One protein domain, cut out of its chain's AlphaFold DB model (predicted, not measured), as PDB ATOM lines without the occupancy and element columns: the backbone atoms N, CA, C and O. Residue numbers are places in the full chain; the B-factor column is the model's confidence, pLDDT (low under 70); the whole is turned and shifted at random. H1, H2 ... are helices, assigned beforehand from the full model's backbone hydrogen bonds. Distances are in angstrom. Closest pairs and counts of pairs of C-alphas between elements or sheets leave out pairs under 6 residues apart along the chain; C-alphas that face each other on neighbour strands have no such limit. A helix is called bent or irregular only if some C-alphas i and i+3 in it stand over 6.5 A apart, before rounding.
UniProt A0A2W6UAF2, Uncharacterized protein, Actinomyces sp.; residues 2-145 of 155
ATOM      1  N   ILE A   2     -38.087 -36.377  -6.303       60.47
ATOM      2  CA  ILE A   2     -39.519 -36.580  -6.585       60.47
ATOM      3  C   ILE A   2     -39.983 -37.980  -6.152       60.47
ATOM      4  O   ILE A   2     -41.008 -38.106  -5.505       60.47
ATOM      5  N   VAL A   3     -39.169 -39.018  -6.382       61.03
ATOM      6  CA  VAL A   3     -39.470 -40.389  -5.923       61.03
ATOM      7  C   VAL A   3     -39.609 -40.478  -4.396       61.03
ATOM      8  O   VAL A   3     -40.561 -41.079  -3.920       61.03
ATOM      9  N   LEU A   4     -38.722 -39.837  -3.624       61.41
ATOM     10  CA  LEU A   4     -38.806 -39.823  -2.153       61.41
ATOM     11  C   LEU A   4     -40.010 -39.015  -1.649       61.41
ATOM     12  O   LEU A   4     -40.600 -39.386  -0.646       61.41
ATOM     13  N   ALA A   5     -40.377 -37.934  -2.343       60.84
ATOM     14  CA  ALA A   5     -41.564 -37.138  -2.031       60.84
ATOM     15  C   ALA A   5     -42.865 -37.916  -2.291       60.84
ATOM     16  O   ALA A   5     -43.774 -37.870  -1.471       60.84
ATOM     17  N   LEU A   6     -42.920 -38.673  -3.394       63.00
ATOM     18  CA  LEU A   6     -44.054 -39.537  -3.738       63.00
ATOM     19  C   LEU A   6     -44.223 -40.709  -2.760       63.00
ATOM     20  O   LEU A   6     -45.343 -41.133  -2.529       63.00
ATOM     21  N   HIS A   7     -43.131 -41.213  -2.173       64.88
ATOM     22  CA  HIS A   7     -43.175 -42.279  -1.160       64.88
ATOM     23  C   HIS A   7     -43.438 -41.768   0.265       64.88
ATOM     24  O   HIS A   7     -43.635 -42.575   1.166       64.88
ATOM     25  N   ALA A   8     -43.385 -40.453   0.493       68.00
ATOM     26  CA  ALA A   8     -43.511 -39.851   1.820       68.00
ATOM     27  C   ALA A   8     -44.900 -39.241   2.081       68.00
ATOM     28  O   ALA A   8     -45.033 -38.458   3.019       68.00
ATOM     29  N   ASP A   9     -45.897 -39.546   1.237       79.06
ATOM     30  CA  ASP A   9     -47.278 -39.036   1.328       79.06
ATOM     31  C   ASP A   9     -47.355 -37.513   1.551       79.06
ATOM     32  O   ASP A   9     -48.189 -36.995   2.297       79.06
ATOM     33  N   LEU A  10     -46.442 -36.766   0.916       84.81
ATOM     34  CA  LEU A  10     -46.368 -35.319   1.083       84.81
ATOM     35  C   LEU A  10     -47.619 -34.641   0.524       84.81
ATOM     36  O   LEU A  10     -48.117 -34.983  -0.549       84.81
ATOM     37  N   SER A  11     -48.071 -33.586   1.205       89.38
ATOM     38  CA  SER A  11     -49.165 -32.766   0.684       89.38
ATOM     39  C   SER A  11     -48.787 -32.112  -0.653       89.38
ATOM     40  O   SER A  11     -47.608 -31.907  -0.971       89.38
ATOM     41  N   VAL A  12     -49.798 -31.709  -1.430       89.00
ATOM     42  CA  VAL A  12     -49.602 -30.968  -2.691       89.00
ATOM     43  C   VAL A  12     -48.728 -29.729  -2.468       89.00
ATOM     44  O   VAL A  12     -47.824 -29.459  -3.258       89.00
ATOM     45  N   LEU A  13     -48.934 -29.022  -1.352       91.00
ATOM     46  CA  LEU A  13     -48.137 -27.855  -0.974       91.00
ATOM     47  C   LEU A  13     -46.662 -28.217  -0.744       91.00
ATOM     48  O   LEU A  13     -45.779 -27.585  -1.319       91.00
ATOM     49  N   GLN A  14     -46.387 -29.245   0.064       91.06
ATOM     50  CA  GLN A  14     -45.023 -29.706   0.356       91.06
ATOM     51  C   GLN A  14     -44.289 -30.142  -0.916       91.06
ATOM     52  O   GLN A  14     -43.131 -29.780  -1.125       91.06
ATOM     53  N   THR A  15     -44.982 -30.859  -1.800       90.00
ATOM     54  CA  THR A  15     -44.439 -31.306  -3.087       90.00
ATOM     55  C   THR A  15     -44.128 -30.128  -4.010       90.00
ATOM     56  O   THR A  15     -43.038 -30.064  -4.588       90.00
ATOM     57  N   ALA A  16     -45.045 -29.162  -4.122       90.75
ATOM     58  CA  ALA A  16     -44.842 -27.960  -4.927       90.75
ATOM     59  C   ALA A  16     -43.652 -27.131  -4.417       90.75
ATOM     60  O   ALA A  16     -42.795 -26.729  -5.206       90.75
ATOM     61  N   VAL A  17     -43.547 -26.945  -3.097       92.44
ATOM     62  CA  VAL A  17     -42.441 -26.218  -2.457       92.44
ATOM     63  C   VAL A  17     -41.103 -26.899  -2.724       92.44
ATOM     64  O   VAL A  17     -40.171 -26.238  -3.181       92.44
ATOM     65  N   LEU A  18     -40.996 -28.216  -2.511       92.06
ATOM     66  CA  LEU A  18     -39.751 -28.946  -2.772       92.06
ATOM     67  C   LEU A  18     -39.367 -28.934  -4.251       92.06
ATOM     68  O   LEU A  18     -38.182 -28.866  -4.567       92.06
ATOM     69  N   THR A  19     -40.345 -28.967  -5.154       90.56
ATOM     70  CA  THR A  19     -40.095 -28.901  -6.599       90.56
ATOM     71  C   THR A  19     -39.556 -27.532  -7.002       90.56
ATOM     72  O   THR A  19     -38.525 -27.449  -7.670       90.56
ATOM     73  N   LEU A  20     -40.200 -26.452  -6.545       93.75
ATOM     74  CA  LEU A  20     -39.775 -25.084  -6.840       93.75
ATOM     75  C   LEU A  20     -38.399 -24.777  -6.231       93.75
ATOM     76  O   LEU A  20     -37.523 -24.245  -6.914       93.75
ATOM     77  N   MET A  21     -38.181 -25.166  -4.971       94.38
ATOM     78  CA  MET A  21     -36.876 -25.048  -4.319       94.38
ATOM     79  C   MET A  21     -35.822 -25.901  -5.015       94.38
ATOM     80  O   MET A  21     -34.702 -25.443  -5.187       94.38
ATOM     81  N   GLY A  22     -36.156 -27.119  -5.443       92.62
ATOM     82  CA  GLY A  22     -35.243 -27.988  -6.183       92.62
ATOM     83  C   GLY A  22     -34.788 -27.356  -7.489       92.62
ATOM     84  O   GLY A  22     -33.589 -27.326  -7.767       92.62
ATOM     85  N   PHE A  23     -35.718 -26.783  -8.251       94.12
ATOM     86  CA  PHE A  23     -35.399 -26.058  -9.475       94.12
ATOM     87  C   PHE A  23     -34.472 -24.863  -9.205       94.12
ATOM     88  O   PHE A  23     -33.413 -24.753  -9.824       94.12
ATOM     89  N   ASP A  24     -34.819 -24.006  -8.241       95.62
ATOM     90  CA  ASP A  24     -34.015 -22.830  -7.893       95.62
ATOM     91  C   ASP A  24     -32.631 -23.207  -7.338       95.62
ATOM     92  O   ASP A  24     -31.612 -22.650  -7.752       95.62
ATOM     93  N   LEU A  25     -32.569 -24.133  -6.385       96.38
ATOM     94  CA  LEU A  25     -31.343 -24.490  -5.680       96.38
ATOM     95  C   LEU A  25     -30.382 -25.253  -6.584       96.38
ATOM     96  O   LEU A  25     -29.227 -24.848  -6.710       96.38
ATOM     97  N   CYS A  26     -30.850 -26.308  -7.251       95.44
ATOM     98  CA  CYS A  26     -30.009 -27.100  -8.145       95.44
ATOM     99  C   CYS A  26     -29.644 -26.298  -9.398       95.44
ATOM    100  O   CYS A  26     -28.469 -26.221  -9.760       95.44
ATOM    101  N   GLY A  27     -30.624 -25.638 -10.023       94.75
ATOM    102  CA  GLY A  27     -30.386 -24.781 -11.183       94.75
ATOM    103  C   GLY A  27     -29.435 -23.636 -10.848       94.75
ATOM    104  O   GLY A  27     -28.467 -23.397 -11.565       94.75
ATOM    105  N   GLY A  28     -29.636 -22.980  -9.706       94.38
ATOM    106  CA  GLY A  28     -28.761 -21.921  -9.219       94.38
ATOM    107  C   GLY A  28     -27.354 -22.408  -8.871       94.38
ATOM    108  O   GLY A  28     -26.398 -21.705  -9.181       94.38
ATOM    109  N   ALA A  29     -27.196 -23.601  -8.289       95.69
ATOM    110  CA  ALA A  29     -25.881 -24.185  -8.020       95.69
ATOM    111  C   ALA A  29     -25.061 -24.376  -9.304       95.69
ATOM    112  O   ALA A  29     -23.861 -24.107  -9.314       95.69
ATOM    113  N   VAL A  30     -25.714 -24.773 -10.398       94.75
ATOM    114  CA  VAL A  30     -25.065 -24.970 -11.700       94.75
ATOM    115  C   VAL A  30     -24.863 -23.644 -12.434       94.75
ATOM    116  O   VAL A  30     -23.751 -23.316 -12.841       94.75
ATOM    117  N   VAL A  31     -25.915 -22.842 -12.600       93.94
ATOM    118  CA  VAL A  31     -25.869 -21.625 -13.425       93.94
ATOM    119  C   VAL A  31     -24.998 -20.549 -12.784       93.94
ATOM    120  O   VAL A  31     -24.219 -19.905 -13.493       93.94
ATOM    121  N   ASN A  32     -25.036 -20.391 -11.454       92.88
ATOM    122  CA  ASN A  32     -24.131 -19.464 -10.766       92.88
ATOM    123  C   ASN A  32     -22.672 -19.899 -10.905       92.88
ATOM    124  O   ASN A  32     -21.779 -19.058 -10.826       92.88
ATOM    125  N   ALA A  33     -22.432 -21.187 -11.181       90.94
ATOM    126  CA  ALA A  33     -21.100 -21.701 -11.413       90.94
ATOM    127  C   ALA A  33     -20.532 -21.394 -12.814       90.94
ATOM    128  O   ALA A  33     -19.412 -21.784 -13.138       90.94
ATOM    129  N   THR A  34     -21.267 -20.685 -13.669       90.75
ATOM    130  CA  THR A  34     -20.830 -20.395 -15.041       90.75
ATOM    131  C   THR A  34     -20.038 -19.090 -15.150       90.75
ATOM    132  O   THR A  34     -20.187 -18.161 -14.353       90.75
ATOM    133  N   ARG A  35     -19.235 -18.962 -16.218       86.06
ATOM    134  CA  ARG A  35     -18.554 -17.696 -16.562       86.06
ATOM    135  C   ARG A  35     -19.550 -16.566 -16.843       86.06
ATOM    136  O   ARG A  35     -19.270 -15.417 -16.521       86.06
ATOM    137  N   ALA A  36     -20.715 -16.884 -17.416       86.81
ATOM    138  CA  ALA A  36     -21.771 -15.908 -17.676       86.81
ATOM    139  C   ALA A  36     -22.295 -15.276 -16.377       86.81
ATOM    140  O   ALA A  36     -22.366 -14.051 -16.279       86.81
ATOM    141  N   ALA A  37     -22.576 -16.096 -15.360       85.62
ATOM    142  CA  ALA A  37     -22.943 -15.606 -14.036       85.62
ATOM    143  C   ALA A  37     -21.786 -14.836 -13.379       85.62
ATOM    144  O   ALA A  37     -22.005 -13.755 -12.834       85.62
ATOM    145  N   GLY A  38     -20.551 -15.329 -13.507       82.81
ATOM    146  CA  GLY A  38     -19.367 -14.646 -12.991       82.81
ATOM    147  C   GLY A  38     -19.212 -13.216 -13.521       82.81
ATOM    148  O   GLY A  38     -19.028 -12.296 -12.730       82.81
ATOM    149  N   ARG A  39     -19.396 -12.993 -14.832       82.69
ATOM    150  CA  ARG A  39     -19.366 -11.643 -15.433       82.69
ATOM    151  C   ARG A  39     -20.427 -10.704 -14.852       82.69
ATOM    152  O   ARG A  39     -20.166  -9.519 -14.691       82.69
ATOM    153  N   ARG A  40     -21.610 -11.229 -14.521       82.25
ATOM    154  CA  ARG A  40     -22.725 -10.452 -13.953       82.25
ATOM    155  C   ARG A  40     -22.562 -10.157 -12.461       82.25
ATOM    156  O   ARG A  40     -23.029  -9.122 -11.992       82.25
ATOM    157  N   PHE A  41     -21.986 -11.084 -11.698       80.19
ATOM    158  CA  PHE A  41     -21.956 -11.008 -10.233       80.19
ATOM    159  C   PHE A  41     -20.595 -10.609  -9.649       80.19
ATOM    160  O   PHE A  41     -20.554 -10.173  -8.499       80.19
ATOM    161  N   HIS A  42     -19.510 -10.704 -10.420       79.69
ATOM    162  CA  HIS A  42     -18.152 -10.345  -9.995       79.69
ATOM    163  C   HIS A  42     -17.557  -9.150 -10.756       79.69
ATOM    164  O   HIS A  42     -16.346  -8.944 -10.695       79.69
ATOM    165  N   CYS A  43     -18.368  -8.350 -11.458       72.81
ATOM    166  CA  CYS A  43     -17.872  -7.129 -12.090       72.81
ATOM    167  C   CYS A  43     -17.369  -6.111 -11.037       72.81
ATOM    168  O   CYS A  43     -17.870  -6.100  -9.905       72.81
ATOM    169  N   PRO A  44     -16.391  -5.244 -11.377       67.06
ATOM    170  CA  PRO A  44     -15.799  -4.281 -10.438       67.06
ATOM    171  C   PRO A  44     -16.818  -3.329  -9.791       67.06
ATOM    172  O   PRO A  44     -16.644  -2.900  -8.654       67.06
ATOM    173  N   GLU A  45     -17.908  -3.045 -10.501       72.50
ATOM    174  CA  GLU A  45     -19.004  -2.167 -10.078       72.50
ATOM    175  C   GLU A  45     -19.934  -2.819  -9.034       72.50
ATOM    176  O   GLU A  45     -20.765  -2.154  -8.407       72.50
ATOM    177  N   GLN A  46     -19.812  -4.132  -8.800       72.06
ATOM    178  CA  GLN A  46     -20.711  -4.868  -7.919       72.06
ATOM    179  C   GLN A  46     -20.365  -4.652  -6.431       72.06
ATOM    180  O   GLN A  46     -19.367  -5.151  -5.898       72.06
ATOM    181  N   ARG A  47     -21.254  -3.969  -5.698       78.69
ATOM    182  CA  ARG A  47     -21.100  -3.736  -4.249       78.69
ATOM    183  C   ARG A  47     -21.178  -5.045  -3.454       78.69
ATOM    184  O   ARG A  47     -22.109  -5.825  -3.639       78.69
ATOM    185  N   ALA A  48     -20.293  -5.220  -2.464       79.06
ATOM    186  CA  ALA A  48     -20.301  -6.369  -1.541       79.06
ATOM    187  C   ALA A  48     -21.680  -6.623  -0.898       79.06
ATOM    188  O   ALA A  48     -22.121  -7.765  -0.786       79.06
ATOM    189  N   ARG A  49     -22.398  -5.540  -0.566       85.06
ATOM    190  CA  ARG A  49     -23.766  -5.581  -0.035       85.06
ATOM    191  C   ARG A  49     -24.730  -6.365  -0.930       85.06
ATOM    192  O   ARG A  49     -25.589  -7.059  -0.412       85.06
ATOM    193  N   ARG A  50     -24.604  -6.276  -2.259       88.19
ATOM    194  CA  ARG A  50     -25.523  -6.940  -3.198       88.19
ATOM    195  C   ARG A  50     -25.357  -8.459  -3.173       88.19
ATOM    196  O   ARG A  50     -26.359  -9.164  -3.156       88.19
ATOM    197  N   SER A  51     -24.120  -8.954  -3.108       88.25
ATOM    198  CA  SER A  51     -23.839 -10.392  -2.979       88.25
ATOM    199  C   SER A  51     -24.313 -10.947  -1.634       88.25
ATOM    200  O   SER A  51     -24.883 -12.031  -1.578       88.25
ATOM    201  N   LEU A  52     -24.135 -10.190  -0.545       91.75
ATOM    202  CA  LEU A  52     -24.604 -10.615   0.778       91.75
ATOM    203  C   LEU A  52     -26.128 -10.579   0.896       91.75
ATOM    204  O   LEU A  52     -26.702 -11.510   1.447       91.75
ATOM    205  N   LEU A  53     -26.790  -9.568   0.321       93.81
ATOM    206  CA  LEU A  53     -28.253  -9.533   0.225       93.81
ATOM    207  C   LEU A  53     -28.791 -10.699  -0.605       93.81
ATOM    208  O   LEU A  53     -29.795 -11.284  -0.224       93.81
ATOM    209  N   PHE A  54     -28.114 -11.069  -1.697       92.31
ATOM    210  CA  PHE A  54     -28.476 -12.264  -2.458       92.31
ATOM    211  C   PHE A  54     -28.428 -13.511  -1.572       92.31
ATOM    212  O   PHE A  54     -29.389 -14.269  -1.555       92.31
ATOM    213  N   CYS A  55     -27.366 -13.698  -0.783       94.38
ATOM    214  CA  CYS A  55     -27.260 -14.839   0.130       94.38
ATOM    215  C   CYS A  55     -28.341 -14.810   1.225       94.38
ATOM    216  O   CYS A  55     -29.023 -15.808   1.428       94.38
ATOM    217  N   ALA A  56     -28.546 -13.662   1.876       95.50
ATOM    218  CA  ALA A  56     -29.537 -13.497   2.941       95.50
ATOM    219  C   ALA A  56     -30.989 -13.651   2.449       95.50
ATOM    220  O   ALA A  56     -31.844 -14.129   3.183       95.50
ATOM    221  N   ALA A  57     -31.285 -13.303   1.195       96.62
ATOM    222  CA  ALA A  57     -32.622 -13.480   0.629       96.62
ATOM    223  C   ALA A  57     -33.019 -14.958   0.451       96.62
ATOM    224  O   ALA A  57     -34.204 -15.259   0.311       96.62
ATOM    225  N   HIS A  58     -32.063 -15.893   0.463       95.19
ATOM    226  CA  HIS A  58     -32.365 -17.321   0.378       95.19
ATOM    227  C   HIS A  58     -32.771 -17.842   1.759       95.19
ATOM    228  O   HIS A  58     -31.981 -18.431   2.486       95.19
ATOM    229  N   ILE A  59     -34.035 -17.641   2.114       96.50
ATOM    230  CA  ILE A  59     -34.628 -18.105   3.377       96.50
ATOM    231  C   ILE A  59     -35.242 -19.511   3.273       96.50
ATOM    232  O   ILE A  59     -36.022 -19.911   4.133       96.50
ATOM    233  N   HIS A  60     -34.906 -20.274   2.224       95.12
ATOM    234  CA  HIS A  60     -35.533 -21.566   1.904       95.12
ATOM    235  C   HIS A  60     -35.563 -22.538   3.085       95.12
ATOM    236  O   HIS A  60     -36.580 -23.180   3.316       95.12
ATOM    237  N   ILE A  61     -34.493 -22.602   3.884       94.19
ATOM    238  CA  ILE A  61     -34.442 -23.487   5.055       94.19
ATOM    239  C   ILE A  61     -35.470 -23.097   6.136       94.19
ATOM    240  O   ILE A  61     -36.051 -23.971   6.770       94.19
ATOM    241  N   LEU A  62     -35.748 -21.799   6.305       96.81
ATOM    242  CA  LEU A  62     -36.745 -21.297   7.255       96.81
ATOM    243  C   LEU A  62     -38.162 -21.606   6.760       96.81
ATOM    244  O   LEU A  62     -39.014 -22.033   7.533       96.81
ATOM    245  N   VAL A  63     -38.388 -21.452   5.452       96.31
ATOM    246  CA  VAL A  63     -39.654 -21.822   4.805       96.31
ATOM    247  C   VAL A  63     -39.920 -23.320   4.963       96.31
ATOM    248  O   VAL A  63     -41.041 -23.711   5.274       96.31
ATOM    249  N   LEU A  64     -38.898 -24.168   4.822       94.25
ATOM    250  CA  LEU A  64     -39.051 -25.603   5.055       94.25
ATOM    251  C   LEU A  64     -39.417 -25.913   6.505       94.25
ATOM    252  O   LEU A  64     -40.334 -26.693   6.727       94.25
ATOM    253  N   ALA A  65     -38.768 -25.292   7.489       94.38
ATOM    254  CA  ALA A  65     -39.114 -25.527   8.892       94.38
ATOM    255  C   ALA A  65     -40.533 -25.056   9.249       94.38
ATOM    256  O   ALA A  65     -41.169 -25.624  10.129       94.38
ATOM    257  N   ALA A  66     -41.060 -24.052   8.544       95.44
ATOM    258  CA  ALA A  66     -42.445 -23.617   8.713       95.44
ATOM    259  C   ALA A  66     -43.473 -24.604   8.120       95.44
ATOM    260  O   ALA A  66     -44.611 -24.648   8.577       95.44
ATOM    261  N   ILE A  67     -43.094 -25.379   7.098       93.62
ATOM    262  CA  ILE A  67     -44.008 -26.242   6.321       93.62
ATOM    263  C   ILE A  67     -43.882 -27.726   6.703       93.62
ATOM    264  O   ILE A  67     -44.823 -28.503   6.519       93.62
ATOM    265  N   PHE A  68     -42.726 -28.144   7.216       91.19
ATOM    266  CA  PHE A  68     -42.432 -29.524   7.590       91.19
ATOM    267  C   PHE A  68     -42.316 -29.636   9.116       91.19
ATOM    268  O   PHE A  68     -41.270 -29.294   9.657       91.19
ATOM    269  N   PRO A  69     -43.336 -30.166   9.818       87.88
ATOM    270  CA  PRO A  69     -43.375 -30.183  11.287       87.88
ATOM    271  C   PRO A  69     -42.217 -30.941  11.942       87.88
ATOM    272  O   PRO A  69     -41.791 -30.609  13.044       87.88
ATOM    273  N   LEU A  70     -41.692 -31.958  11.253       87.19
ATOM    274  CA  LEU A  70     -40.546 -32.742  11.716       87.19
ATOM    275  C   LEU A  70     -39.220 -31.980  11.607       87.19
ATOM    276  O   LEU A  70     -38.209 -32.441  12.125       87.19
ATOM    277  N   PHE A  71     -39.201 -30.833  10.925       90.00
ATOM    278  CA  PHE A  71     -38.006 -30.034  10.750       90.00
ATOM    279  C   PHE A  71     -37.993 -28.831  11.696       90.00
ATOM    280  O   PHE A  71     -38.725 -27.862  11.521       90.00
ATOM    281  N   SER A  72     -37.129 -28.899  12.708       91.19
ATOM    282  CA  SER A  72     -37.046 -27.890  13.766       91.19
ATOM    283  C   SER A  72     -36.696 -26.492  13.242       91.19
ATOM    284  O   SER A  72     -35.670 -26.288  12.586       91.19
ATOM    285  N   MET A  73     -37.504 -25.500  13.633       94.19
ATOM    286  CA  MET A  73     -37.244 -24.084  13.355       94.19
ATOM    287  C   MET A  73     -35.922 -23.612  13.967       94.19
ATOM    288  O   MET A  73     -35.170 -22.888  13.320       94.19
ATOM    289  N   THR A  74     -35.583 -24.068  15.176       93.12
ATOM    290  CA  THR A  74     -34.303 -23.739  15.824       93.12
ATOM    291  C   THR A  74     -33.125 -24.209  14.978       93.12
ATOM    292  O   THR A  74     -32.199 -23.444  14.714       93.12
ATOM    293  N   THR A  75     -33.190 -25.449  14.494       91.19
ATOM    294  CA  THR A  75     -32.160 -26.036  13.633       91.19
ATOM    295  C   THR A  75     -32.044 -25.278  12.305       91.19
ATOM    296  O   THR A  75     -30.935 -24.990  11.850       91.19
ATOM    297  N   ALA A  76     -33.171 -24.883  11.707       93.94
ATOM    298  CA  ALA A  76     -33.185 -24.080  10.488       93.94
ATOM    299  C   ALA A  76     -32.580 -22.680  10.688       93.94
ATOM    300  O   ALA A  76     -31.790 -22.234   9.856       93.94
ATOM    301  N   VAL A  77     -32.894 -22.008  11.800       95.81
ATOM    302  CA  VAL A  77     -32.331 -20.693  12.153       95.81
ATOM    303  C   VAL A  77     -30.823 -20.779  12.372       95.81
ATOM    304  O   VAL A  77     -30.082 -19.966  11.821       95.81
ATOM    305  N   GLN A  78     -30.349 -21.780  13.119       94.38
ATOM    306  CA  GLN A  78     -28.918 -21.997  13.348       94.38
ATOM    307  C   GLN A  78     -28.164 -22.196  12.032       94.38
ATOM    308  O   GLN A  78     -27.134 -21.558  11.804       94.38
ATOM    309  N   PHE A  79     -28.703 -23.030  11.140       93.75
ATOM    310  CA  PHE A  79     -28.100 -23.229   9.830       93.75
ATOM    311  C   PHE A  79     -28.114 -21.949   8.987       93.75
ATOM    312  O   PHE A  79     -27.093 -21.587   8.407       93.75
ATOM    313  N   TYR A  80     -29.247 -21.245   8.935       96.88
ATOM    314  CA  TYR A  80     -29.379 -20.001   8.180       96.88
ATOM    315  C   TYR A  80     -28.356 -18.949   8.632       96.88
ATOM    316  O   TYR A  80     -27.655 -18.369   7.801       96.88
ATOM    317  N   ILE A  81     -28.203 -18.755   9.946       97.44
ATOM    318  CA  ILE A  81     -27.196 -17.850  10.510       97.44
ATOM    319  C   ILE A  81     -25.788 -18.306  10.115       97.44
ATOM    320  O   ILE A  81     -25.002 -17.491   9.631       97.44
ATOM    321  N   GLY A  82     -25.473 -19.597  10.260       97.56
ATOM    322  CA  GLY A  82     -24.167 -20.154   9.895       97.56
ATOM    323  C   GLY A  82     -23.829 -19.972   8.412       97.56
ATOM    324  O   GLY A  82     -22.706 -19.602   8.064       97.56
ATOM    325  N   LEU A  83     -24.810 -20.154   7.530       97.69
ATOM    326  CA  LEU A  83     -24.672 -19.957   6.091       97.69
ATOM    327  C   LEU A  83     -24.421 -18.486   5.736       97.69
ATOM    328  O   LEU A  83     -23.486 -18.185   4.990       97.69
ATOM    329  N   VAL A  84     -25.217 -17.560   6.280       97.56
ATOM    330  CA  VAL A  84     -25.041 -16.119   6.041       97.56
ATOM    331  C   VAL A  84     -23.705 -15.635   6.609       97.56
ATOM    332  O   VAL A  84     -22.993 -14.887   5.936       97.56
ATOM    333  N   ALA A  85     -23.312 -16.107   7.795       97.94
ATOM    334  CA  ALA A  85     -22.015 -15.809   8.396       97.94
ATOM    335  C   ALA A  85     -20.851 -16.333   7.539       97.94
ATOM    336  O   ALA A  85     -19.888 -15.607   7.301       97.94
ATOM    337  N   SER A  86     -20.966 -17.547   6.997       97.81
ATOM    338  CA  SER A  86     -19.978 -18.119   6.072       97.81
ATOM    339  C   SER A  86     -19.856 -17.280   4.796       97.81
ATOM    340  O   SER A  86     -18.751 -16.965   4.349       97.81
ATOM    341  N   CYS A  87     -20.988 -16.843   4.232       96.44
ATOM    342  CA  CYS A  87     -21.017 -15.954   3.070       96.44
ATOM    343  C   CYS A  87     -20.333 -14.609   3.368       96.44
ATOM    344  O   CYS A  87     -19.551 -14.109   2.555       96.44
ATOM    345  N   ALA A  88     -20.595 -14.037   4.546       96.31
ATOM    346  CA  ALA A  88     -19.950 -12.815   5.013       96.31
ATOM    347  C   ALA A  88     -18.435 -13.003   5.177       96.31
ATOM    348  O   ALA A  88     -17.669 -12.206   4.638       96.31
ATOM    349  N   ALA A  89     -17.997 -14.084   5.826       96.81
ATOM    350  CA  ALA A  89     -16.586 -14.407   6.008       96.81
ATOM    351  C   ALA A  89     -15.853 -14.525   4.660       96.81
ATOM    352  O   ALA A  89     -14.841 -13.856   4.439       96.81
ATOM    353  N   ALA A  90     -16.407 -15.295   3.720       94.75
ATOM    354  CA  ALA A  90     -15.842 -15.452   2.381       94.75
ATOM    355  C   ALA A  90     -15.787 -14.128   1.607       94.75
ATOM    356  O   ALA A  90     -14.822 -13.861   0.889       94.75
ATOM    357  N   ARG A  91     -16.802 -13.265   1.744       91.06
ATOM    358  CA  ARG A  91     -16.856 -12.002   0.997       91.06
ATOM    359  C   ARG A  91     -15.948 -10.918   1.575       91.06
ATOM    360  O   ARG A  91     -15.403 -10.131   0.792       91.06
ATOM    361  N   CYS A  92     -15.823 -10.855   2.898       92.50
ATOM    362  CA  CYS A  92     -14.983  -9.892   3.612       92.50
ATOM    363  C   CYS A  92     -13.493 -10.253   3.549       92.50
ATOM    364  O   CYS A  92     -12.644  -9.388   3.747       92.50
ATOM    365  N   ALA A  93     -13.168 -11.500   3.210       92.69
ATOM    366  CA  ALA A  93     -11.800 -11.934   2.999       92.69
ATOM    367  C   ALA A  93     -11.069 -11.163   1.873       92.69
ATOM    368  O   ALA A  93     -11.680 -10.791   0.852       92.69
ATOM    369  N   PRO A  94      -9.733 -10.993   1.997       90.94
ATOM    370  CA  PRO A  94      -8.888 -10.532   0.900       90.94
ATOM    371  C   PRO A  94      -9.110 -11.383  -0.360       90.94
ATOM    372  O   PRO A  94      -9.267 -12.597  -0.226       90.94
ATOM    373  N   PRO A  95      -9.068 -10.810  -1.582       88.00
ATOM    374  CA  PRO A  95      -9.356 -11.536  -2.827       88.00
ATOM    375  C   PRO A  95      -8.647 -12.893  -2.955       88.00
ATOM    376  O   PRO A  95      -9.283 -13.878  -3.315       88.00
ATOM    377  N   ARG A  96      -7.366 -12.959  -2.563       90.00
ATOM    378  CA  ARG A  96      -6.535 -14.176  -2.580       90.00
ATOM    379  C   ARG A  96      -6.990 -15.289  -1.621       90.00
ATOM    380  O   ARG A  96      -6.636 -16.440  -1.830       90.00
ATOM    381  N   LEU A  97      -7.758 -14.960  -0.580       94.06
ATOM    382  CA  LEU A  97      -8.248 -15.908   0.432       94.06
ATOM    383  C   LEU A  97      -9.741 -16.222   0.302       94.06
ATOM    384  O   LEU A  97     -10.233 -17.085   1.024       94.06
ATOM    385  N   ARG A  98     -10.473 -15.566  -0.608       91.81
ATOM    386  CA  ARG A  98     -11.930 -15.752  -0.724       91.81
ATOM    387  C   ARG A  98     -12.310 -17.194  -1.011       91.81
ATOM    388  O   ARG A  98     -13.178 -17.724  -0.328       91.81
ATOM    389  N   SER A  99     -11.654 -17.830  -1.983       93.50
ATOM    390  CA  SER A  99     -11.941 -19.228  -2.312       93.50
ATOM    391  C   SER A  99     -11.572 -20.164  -1.156       93.50
ATOM    392  O   SER A  99     -12.468 -20.870  -0.703       93.50
ATOM    393  N   PRO A 100     -10.342 -20.130  -0.595       96.38
ATOM    394  CA  PRO A 100     -10.008 -20.932   0.584       96.38
ATOM    395  C   PRO A 100     -10.993 -20.770   1.749       96.38
ATOM    396  O   PRO A 100     -11.421 -21.765   2.322       96.38
ATOM    397  N   ILE A 101     -11.410 -19.539   2.068       97.31
ATOM    398  CA  ILE A 101     -12.356 -19.276   3.162       97.31
ATOM    399  C   ILE A 101     -13.760 -19.780   2.821       97.31
ATOM    400  O   ILE A 101     -14.414 -20.357   3.687       97.31
ATOM    401  N   ALA A 102     -14.224 -19.623   1.578       96.50
ATOM    402  CA  ALA A 102     -15.509 -20.171   1.149       96.50
ATOM    403  C   ALA A 102     -15.540 -21.702   1.276       96.50
ATOM    404  O   ALA A 102     -16.497 -22.243   1.821       96.50
ATOM    405  N   TYR A 103     -14.481 -22.392   0.839       97.69
ATOM    406  CA  TYR A 103     -14.369 -23.844   0.991       97.69
ATOM    407  C   TYR A 103     -14.256 -24.262   2.458       97.69
ATOM    408  O   TYR A 103     -14.985 -25.149   2.884       97.69
ATOM    409  N   ALA A 104     -13.404 -23.606   3.251       98.12
ATOM    410  CA  ALA A 104     -13.230 -23.938   4.664       98.12
ATOM    411  C   ALA A 104     -14.532 -23.766   5.458       98.12
ATOM    412  O   ALA A 104     -14.939 -24.669   6.187       98.12
ATOM    413  N   THR A 105     -15.221 -22.637   5.281       98.06
ATOM    414  CA  THR A 105     -16.491 -22.374   5.972       98.06
ATOM    415  C   THR A 105     -17.616 -23.280   5.480       98.06
ATOM    416  O   THR A 105     -18.380 -23.767   6.307       98.06
ATOM    417  N   ALA A 106     -17.682 -23.596   4.181       97.88
ATOM    418  CA  ALA A 106     -18.611 -24.600   3.665       97.88
ATOM    419  C   ALA A 106     -18.358 -25.978   4.295       97.88
ATOM    420  O   ALA A 106     -19.302 -26.608   4.762       97.88
ATOM    421  N   THR A 107     -17.103 -26.428   4.366       97.81
ATOM    422  CA  THR A 107     -16.743 -27.707   4.991       97.81
ATOM    423  C   THR A 107     -17.161 -27.744   6.454       97.81
ATOM    424  O   THR A 107     -17.874 -28.663   6.847       97.81
ATOM    425  N   VAL A 108     -16.789 -26.734   7.247       97.56
ATOM    426  CA  VAL A 108     -17.170 -26.661   8.668       97.56
ATOM    427  C   VAL A 108     -18.687 -26.671   8.815       97.56
ATOM    428  O   VAL A 108     -19.215 -27.483   9.564       97.56
ATOM    429  N   LEU A 109     -19.399 -25.838   8.055       96.50
ATOM    430  CA  LEU A 109     -20.854 -25.748   8.118       96.50
ATOM    431  C   LEU A 109     -21.533 -27.088   7.789       96.50
ATOM    432  O   LEU A 109     -22.449 -27.504   8.497       96.50
ATOM    433  N   LEU A 110     -21.074 -27.784   6.744       95.44
ATOM    434  CA  LEU A 110     -21.609 -29.091   6.358       95.44
ATOM    435  C   LEU A 110     -21.254 -30.183   7.373       95.44
ATOM    436  O   LEU A 110     -22.103 -31.020   7.670       95.44
ATOM    437  N   MET A 111     -20.044 -30.180   7.934       95.69
ATOM    438  CA  MET A 111     -19.663 -31.126   8.987       95.69
ATOM    439  C   MET A 111     -20.496 -30.907  10.249       95.69
ATOM    440  O   MET A 111     -21.102 -31.848  10.751       95.69
ATOM    441  N   THR A 112     -20.599 -29.662  10.722       92.88
ATOM    442  CA  THR A 112     -21.435 -29.297  11.871       92.88
ATOM    443  C   THR A 112     -22.878 -29.729  11.647       92.88
ATOM    444  O   THR A 112     -23.474 -30.325  12.540       92.88
ATOM    445  N   TRP A 113     -23.422 -29.506  10.450       89.88
ATOM    446  CA  TRP A 113     -24.778 -29.930  10.114       89.88
ATOM    447  C   TRP A 113     -24.990 -31.445  10.168       89.88
ATOM    448  O   TRP A 113     -26.030 -31.903  10.625       89.88
ATOM    449  N   ASN A 114     -24.032 -32.230   9.680       89.88
ATOM    450  CA  ASN A 114     -24.182 -33.683   9.642       89.88
ATOM    451  C   ASN A 114     -23.907 -34.347  11.000       89.88
ATOM    452  O   ASN A 114     -24.269 -35.504  11.183       89.88
ATOM    453  N   ILE A 115     -23.280 -33.639  11.947       90.56
ATOM    454  CA  ILE A 115     -22.854 -34.203  13.236       90.56
ATOM    455  C   ILE A 115     -23.716 -33.693  14.399       90.56
ATOM    456  O   ILE A 115     -24.195 -34.487  15.204       90.56
ATOM    457  N   VAL A 116     -23.922 -32.377  14.507       90.38
ATOM    458  CA  VAL A 116     -24.488 -31.759  15.720       90.38
ATOM    459  C   VAL A 116     -25.990 -32.022  15.889       90.38
ATOM    460  O   VAL A 116     -26.367 -32.470  16.970       90.38
ATOM    461  N   PRO A 117     -26.864 -31.797  14.885       88.06
ATOM    462  CA  PRO A 117     -28.290 -32.081  15.032       88.06
ATOM    463  C   PRO A 117     -28.585 -33.548  15.387       88.06
ATOM    464  O   PRO A 117     -29.325 -33.754  16.349       88.06
ATOM    465  N   PRO A 118     -27.987 -34.566  14.726       86.94
ATOM    466  CA  PRO A 118     -28.185 -35.960  15.127       86.94
ATOM    467  C   PRO A 118     -27.745 -36.245  16.566       86.94
ATOM    468  O   PRO A 118     -28.464 -36.917  17.301       86.94
ATOM    469  N   LEU A 119     -26.605 -35.693  17.002       89.12
ATOM    470  CA  LEU A 119     -26.126 -35.845  18.379       89.12
ATOM    471  C   LEU A 119     -27.067 -35.184  19.400       89.12
ATOM    472  O   LEU A 119     -27.215 -35.674  20.516       89.12
ATOM    473  N   ALA A 120     -27.735 -34.100  19.006       86.94
ATOM    474  CA  ALA A 120     -28.757 -33.420  19.798       86.94
ATOM    475  C   ALA A 120     -30.148 -34.087  19.717       86.94
ATOM    476  O   ALA A 120     -31.119 -33.527  20.224       86.94
ATOM    477  N   GLY A 121     -30.271 -35.253  19.068       85.62
ATOM    478  CA  GLY A 121     -31.532 -35.985  18.917       85.62
ATOM    479  C   GLY A 121     -32.482 -35.415  17.859       85.62
ATOM    480  O   GLY A 121     -33.640 -35.824  17.792       85.62
ATOM    481  N   ALA A 122     -32.029 -34.473  17.026       84.62
ATOM    482  CA  ALA A 122     -32.847 -33.920  15.957       84.62
ATOM    483  C   ALA A 122     -32.983 -34.923  14.804       84.62
ATOM    484  O   ALA A 122     -31.992 -35.415  14.259       84.62
ATOM    485  N   VAL A 123     -34.222 -35.177  14.388       79.81
ATOM    486  CA  VAL A 123     -34.520 -35.997  13.213       79.81
ATOM    487  C   VAL A 123     -34.592 -35.086  11.995       79.81
ATOM    488  O   VAL A 123     -35.428 -34.189  11.932       79.81
ATOM    489  N   LEU A 124     -33.721 -35.320  11.013       81.38
ATOM    490  CA  LEU A 124     -33.791 -34.643   9.724       81.38
ATOM    491  C   LEU A 124     -34.460 -35.564   8.698       81.38
ATOM    492  O   LEU A 124     -33.885 -36.600   8.356       81.38
ATOM    493  N   PRO A 125     -35.638 -35.202   8.165       84.00
ATOM    494  CA  PRO A 125     -36.281 -36.017   7.150       84.00
ATOM    495  C   PRO A 125     -35.402 -36.161   5.886       84.00
ATOM    496  O   PRO A 125     -34.956 -35.152   5.325       84.00
ATOM    497  N   PRO A 126     -35.167 -37.389   5.376       84.50
ATOM    498  CA  PRO A 126     -34.261 -37.620   4.244       84.50
ATOM    499  C   PRO A 126     -34.631 -36.843   2.974       84.50
ATOM    500  O   PRO A 126     -33.762 -36.394   2.227       84.50
ATOM    501  N   TYR A 127     -35.928 -36.619   2.744       85.12
ATOM    502  CA  TYR A 127     -36.444 -35.894   1.580       85.12
ATOM    503  C   TYR A 127     -36.193 -34.372   1.620       85.12
ATOM    504  O   TYR A 127     -36.430 -33.698   0.618       85.12
ATOM    505  N   ILE A 128     -35.676 -33.813   2.721       89.00
ATOM    506  CA  ILE A 128     -35.196 -32.419   2.789       89.00
ATOM    507  C   ILE A 128     -33.693 -32.301   3.061       89.00
ATOM    508  O   ILE A 128     -33.133 -31.217   2.918       89.00
ATOM    509  N   ALA A 129     -33.011 -33.404   3.387       88.75
ATOM    510  CA  ALA A 129     -31.601 -33.392   3.780       88.75
ATOM    511  C   ALA A 129     -30.650 -32.836   2.701       88.75
ATOM    512  O   ALA A 129     -29.605 -32.273   3.017       88.75
ATOM    513  N   TRP A 130     -31.029 -32.943   1.427       91.06
ATOM    514  CA  TRP A 130     -30.286 -32.425   0.271       91.06
ATOM    515  C   TRP A 130     -30.308 -30.894   0.147       91.06
ATOM    516  O   TRP A 130     -29.417 -30.325  -0.482       91.06
ATOM    517  N   VAL A 131     -31.315 -30.216   0.710       93.12
ATOM    518  CA  VAL A 131     -31.518 -28.767   0.521       93.12
ATOM    519  C   VAL A 131     -30.294 -28.010   0.992       93.12
ATOM    520  O   VAL A 131     -29.782 -27.123   0.316       93.12
ATOM    521  N   LEU A 132     -29.805 -28.412   2.153       92.06
ATOM    522  CA  LEU A 132     -28.723 -27.767   2.850       92.06
ATOM    523  C   LEU A 132     -27.381 -27.828   2.106       92.06
ATOM    524  O   LEU A 132     -26.817 -26.764   1.840       92.06
ATOM    525  N   PRO A 133     -26.859 -29.008   1.711       94.75
ATOM    526  CA  PRO A 133     -25.633 -29.069   0.927       94.75
ATOM    527  C   PRO A 133     -25.762 -28.328  -0.404       94.75
ATOM    528  O   PRO A 133     -24.853 -27.580  -0.763       94.75
ATOM    529  N   VAL A 134     -26.895 -28.440  -1.105       96.69
ATOM    530  CA  VAL A 134     -27.088 -27.740  -2.386       96.69
ATOM    531  C   VAL A 134     -27.135 -26.223  -2.195       96.69
ATOM    532  O   VAL A 134     -26.535 -25.487  -2.975       96.69
ATOM    533  N   MET A 135     -27.790 -25.736  -1.142       96.44
ATOM    534  CA  MET A 135     -27.859 -24.313  -0.815       96.44
ATOM    535  C   MET A 135     -26.483 -23.745  -0.440       96.44
ATOM    536  O   MET A 135     -26.097 -22.696  -0.957       96.44
ATOM    537  N   THR A 136     -25.708 -24.462   0.381       97.12
ATOM    538  CA  THR A 136     -24.307 -24.125   0.690       97.12
ATOM    539  C   THR A 136     -23.482 -24.030  -0.589       97.12
ATOM    540  O   THR A 136     -22.807 -23.026  -0.811       97.12
ATOM    541  N   ILE A 137     -23.579 -25.025  -1.476       96.50
ATOM    542  CA  ILE A 137     -22.868 -25.020  -2.761       96.50
ATOM    543  C   ILE A 137     -23.305 -23.827  -3.614       96.50
ATOM    544  O   ILE A 137     -22.451 -23.076  -4.079       96.50
ATOM    545  N   LYS A 138     -24.612 -23.600  -3.790       96.56
ATOM    546  CA  LYS A 138     -25.157 -22.503  -4.604       96.56
ATOM    547  C   LYS A 138     -24.652 -21.134  -4.157       96.56
ATOM    548  O   LYS A 138     -24.314 -20.302  -5.001       96.56
ATOM    549  N   LEU A 139     -24.630 -20.883  -2.852       96.44
ATOM    550  CA  LEU A 139     -24.324 -19.561  -2.315       96.44
ATOM    551  C   LEU A 139     -22.823 -19.354  -2.112       96.44
ATOM    552  O   LEU A 139     -22.270 -18.386  -2.628       96.44
ATOM    553  N   LEU A 140     -22.134 -20.268  -1.429       95.31
ATOM    554  CA  LEU A 140     -20.706 -20.110  -1.148       95.31
ATOM    555  C   LEU A 140     -19.851 -20.432  -2.368       95.31
ATOM    556  O   LEU A 140     -19.066 -19.598  -2.811       95.31
ATOM    557  N   LEU A 141     -20.006 -21.630  -2.930       94.69
ATOM    558  CA  LEU A 141     -19.049 -22.159  -3.906       94.69
ATOM    559  C   LEU A 141     -19.391 -21.770  -5.349       94.69
ATOM    560  O   LEU A 141     -18.505 -21.541  -6.170       94.69
ATOM    561  N   ALA A 142     -20.675 -21.673  -5.681       93.94
ATOM    562  CA  ALA A 142     -21.106 -21.292  -7.016       93.94
ATOM    563  C   ALA A 142     -21.140 -19.767  -7.175       93.94
ATOM    564  O   ALA A 142     -20.546 -19.261  -8.126       93.94
ATOM    565  N   HIS A 143     -21.786 -19.048  -6.248       92.62
ATOM    566  CA  HIS A 143     -22.014 -17.602  -6.362       92.62
ATOM    567  C   HIS A 143     -20.871 -16.719  -5.838       92.62
ATOM    568  O   HIS A 143     -20.598 -15.689  -6.450       92.62
ATOM    569  N   LEU A 144     -20.227 -17.052  -4.710       90.94
ATOM    570  CA  LEU A 144     -19.238 -16.155  -4.087       90.94
ATOM    571  C   LEU A 144     -17.792 -16.407  -4.517       90.94
ATOM    572  O   LEU A 144     -17.006 -15.455  -4.526       90.94
ATOM    573  N   VAL A 145     -17.433 -17.645  -4.864       89.44
ATOM    574  CA  VAL A 145     -16.079 -17.989  -5.317       89.44
ATOM    575  C   VAL A 145     -15.826 -17.395  -6.708       89.44
ATOM    576  O   VAL A 145     -16.465 -17.816  -7.677       89.44
TER     577      VAL A 145
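AT A GLANCE: This is residues 2 to 145 of the 155 residues of an uncharacterized protein of Actinomyces sp. (UniProt A0A2W6UAF2). You are looking at an elongated bundle of helices running lengthwise, with H9 in the middle, H7 and H2 on two opposite sides of it, and H6 beside both H7 and H9. H4 and H5 follow each other end to end along H6, H3 crosses at one end, and the short H1 and H8 sit near each other at the other end. The printed part has 144 residues with nine named helices, H1 to H9 in chain order, and no named strand; the class is all helix. It is compact, with a radius of gyration of the C-alphas of 15.7 A and spans of 48 by 31 by 21 A.

HOW THE PARTS SIT: Start with the longest helix, H7, residues 95 to 119. It touches H6, residues 73 to 92, at a shallow tilt of 15 degrees, opposite ways; this is a helical hairpin, and its closest C-alphas, of Ala 90 and Ala 102, are 4.9 A apart. With residues 99 to 110 alone, H7 touches H9, residues 131 to 144, closest at the C-alphas of Ala 102 and Leu 140, 5.7 A. H6 and H9 are the hubs, touching four helices each. H4, residues 48 to 57, touches H6, with the C-alphas of Ala 56 and Val 84 closest at 6.1 A. H4, H6, H7 and H9 form an up-and-down bundle, each running against the one before it. H5, residues 60 to 67, forms a helical hairpin with H6, the C-alphas of Ala 65 and Met 73 being closest at 5.0 A. Now look at H2, residues 12 to 31: with residues 22 to 31 alone it touches H9, the same way at a shallow tilt of 30 degrees, and the C-alphas of Ala 29 and Lys 138 are closest at 3.9 A. H3, residues 35 to 41, only just touches H9, with 3 pairs of C-alphas within 8 A, Phe 41 and His 143 closest at 7.6 A; they are about perpendicular, at 83 degrees. H1, residues 2 to 6, is close to but not clearly touching H8, residues 126 to 129, the C-alphas of Leu 4 and Tyr 127 being closest at 5.9 A. In H1 to H6 every O i to N i+4 pair is within hydrogen-bond range; H7 has 17 of 21, H9 8 of 10, and H8 is too short for such a pair.

IN THESE COORDINATES: Find C-alpha 95 at (-9.356, -11.536, -2.827); from there H7 runs 36.4 A to C-alpha 119 at (-26.126, -35.845, 18.379). H7 is irregular, with C-alphas 96 and 99 7.4 A apart. H6 measures 28.1 A, H2 27.7 A and H9 18.2 A, the last ending at C-alpha 144, (-19.238, -16.155, -4.087).

THE WHOLE: The C-alphas farthest apart are those of Asp 9 and Pro 44, 48.3 A. The printed part has no cut and no long link. Confidence is low, with pLDDT under 70, at residues 2 to 8 and residue 44.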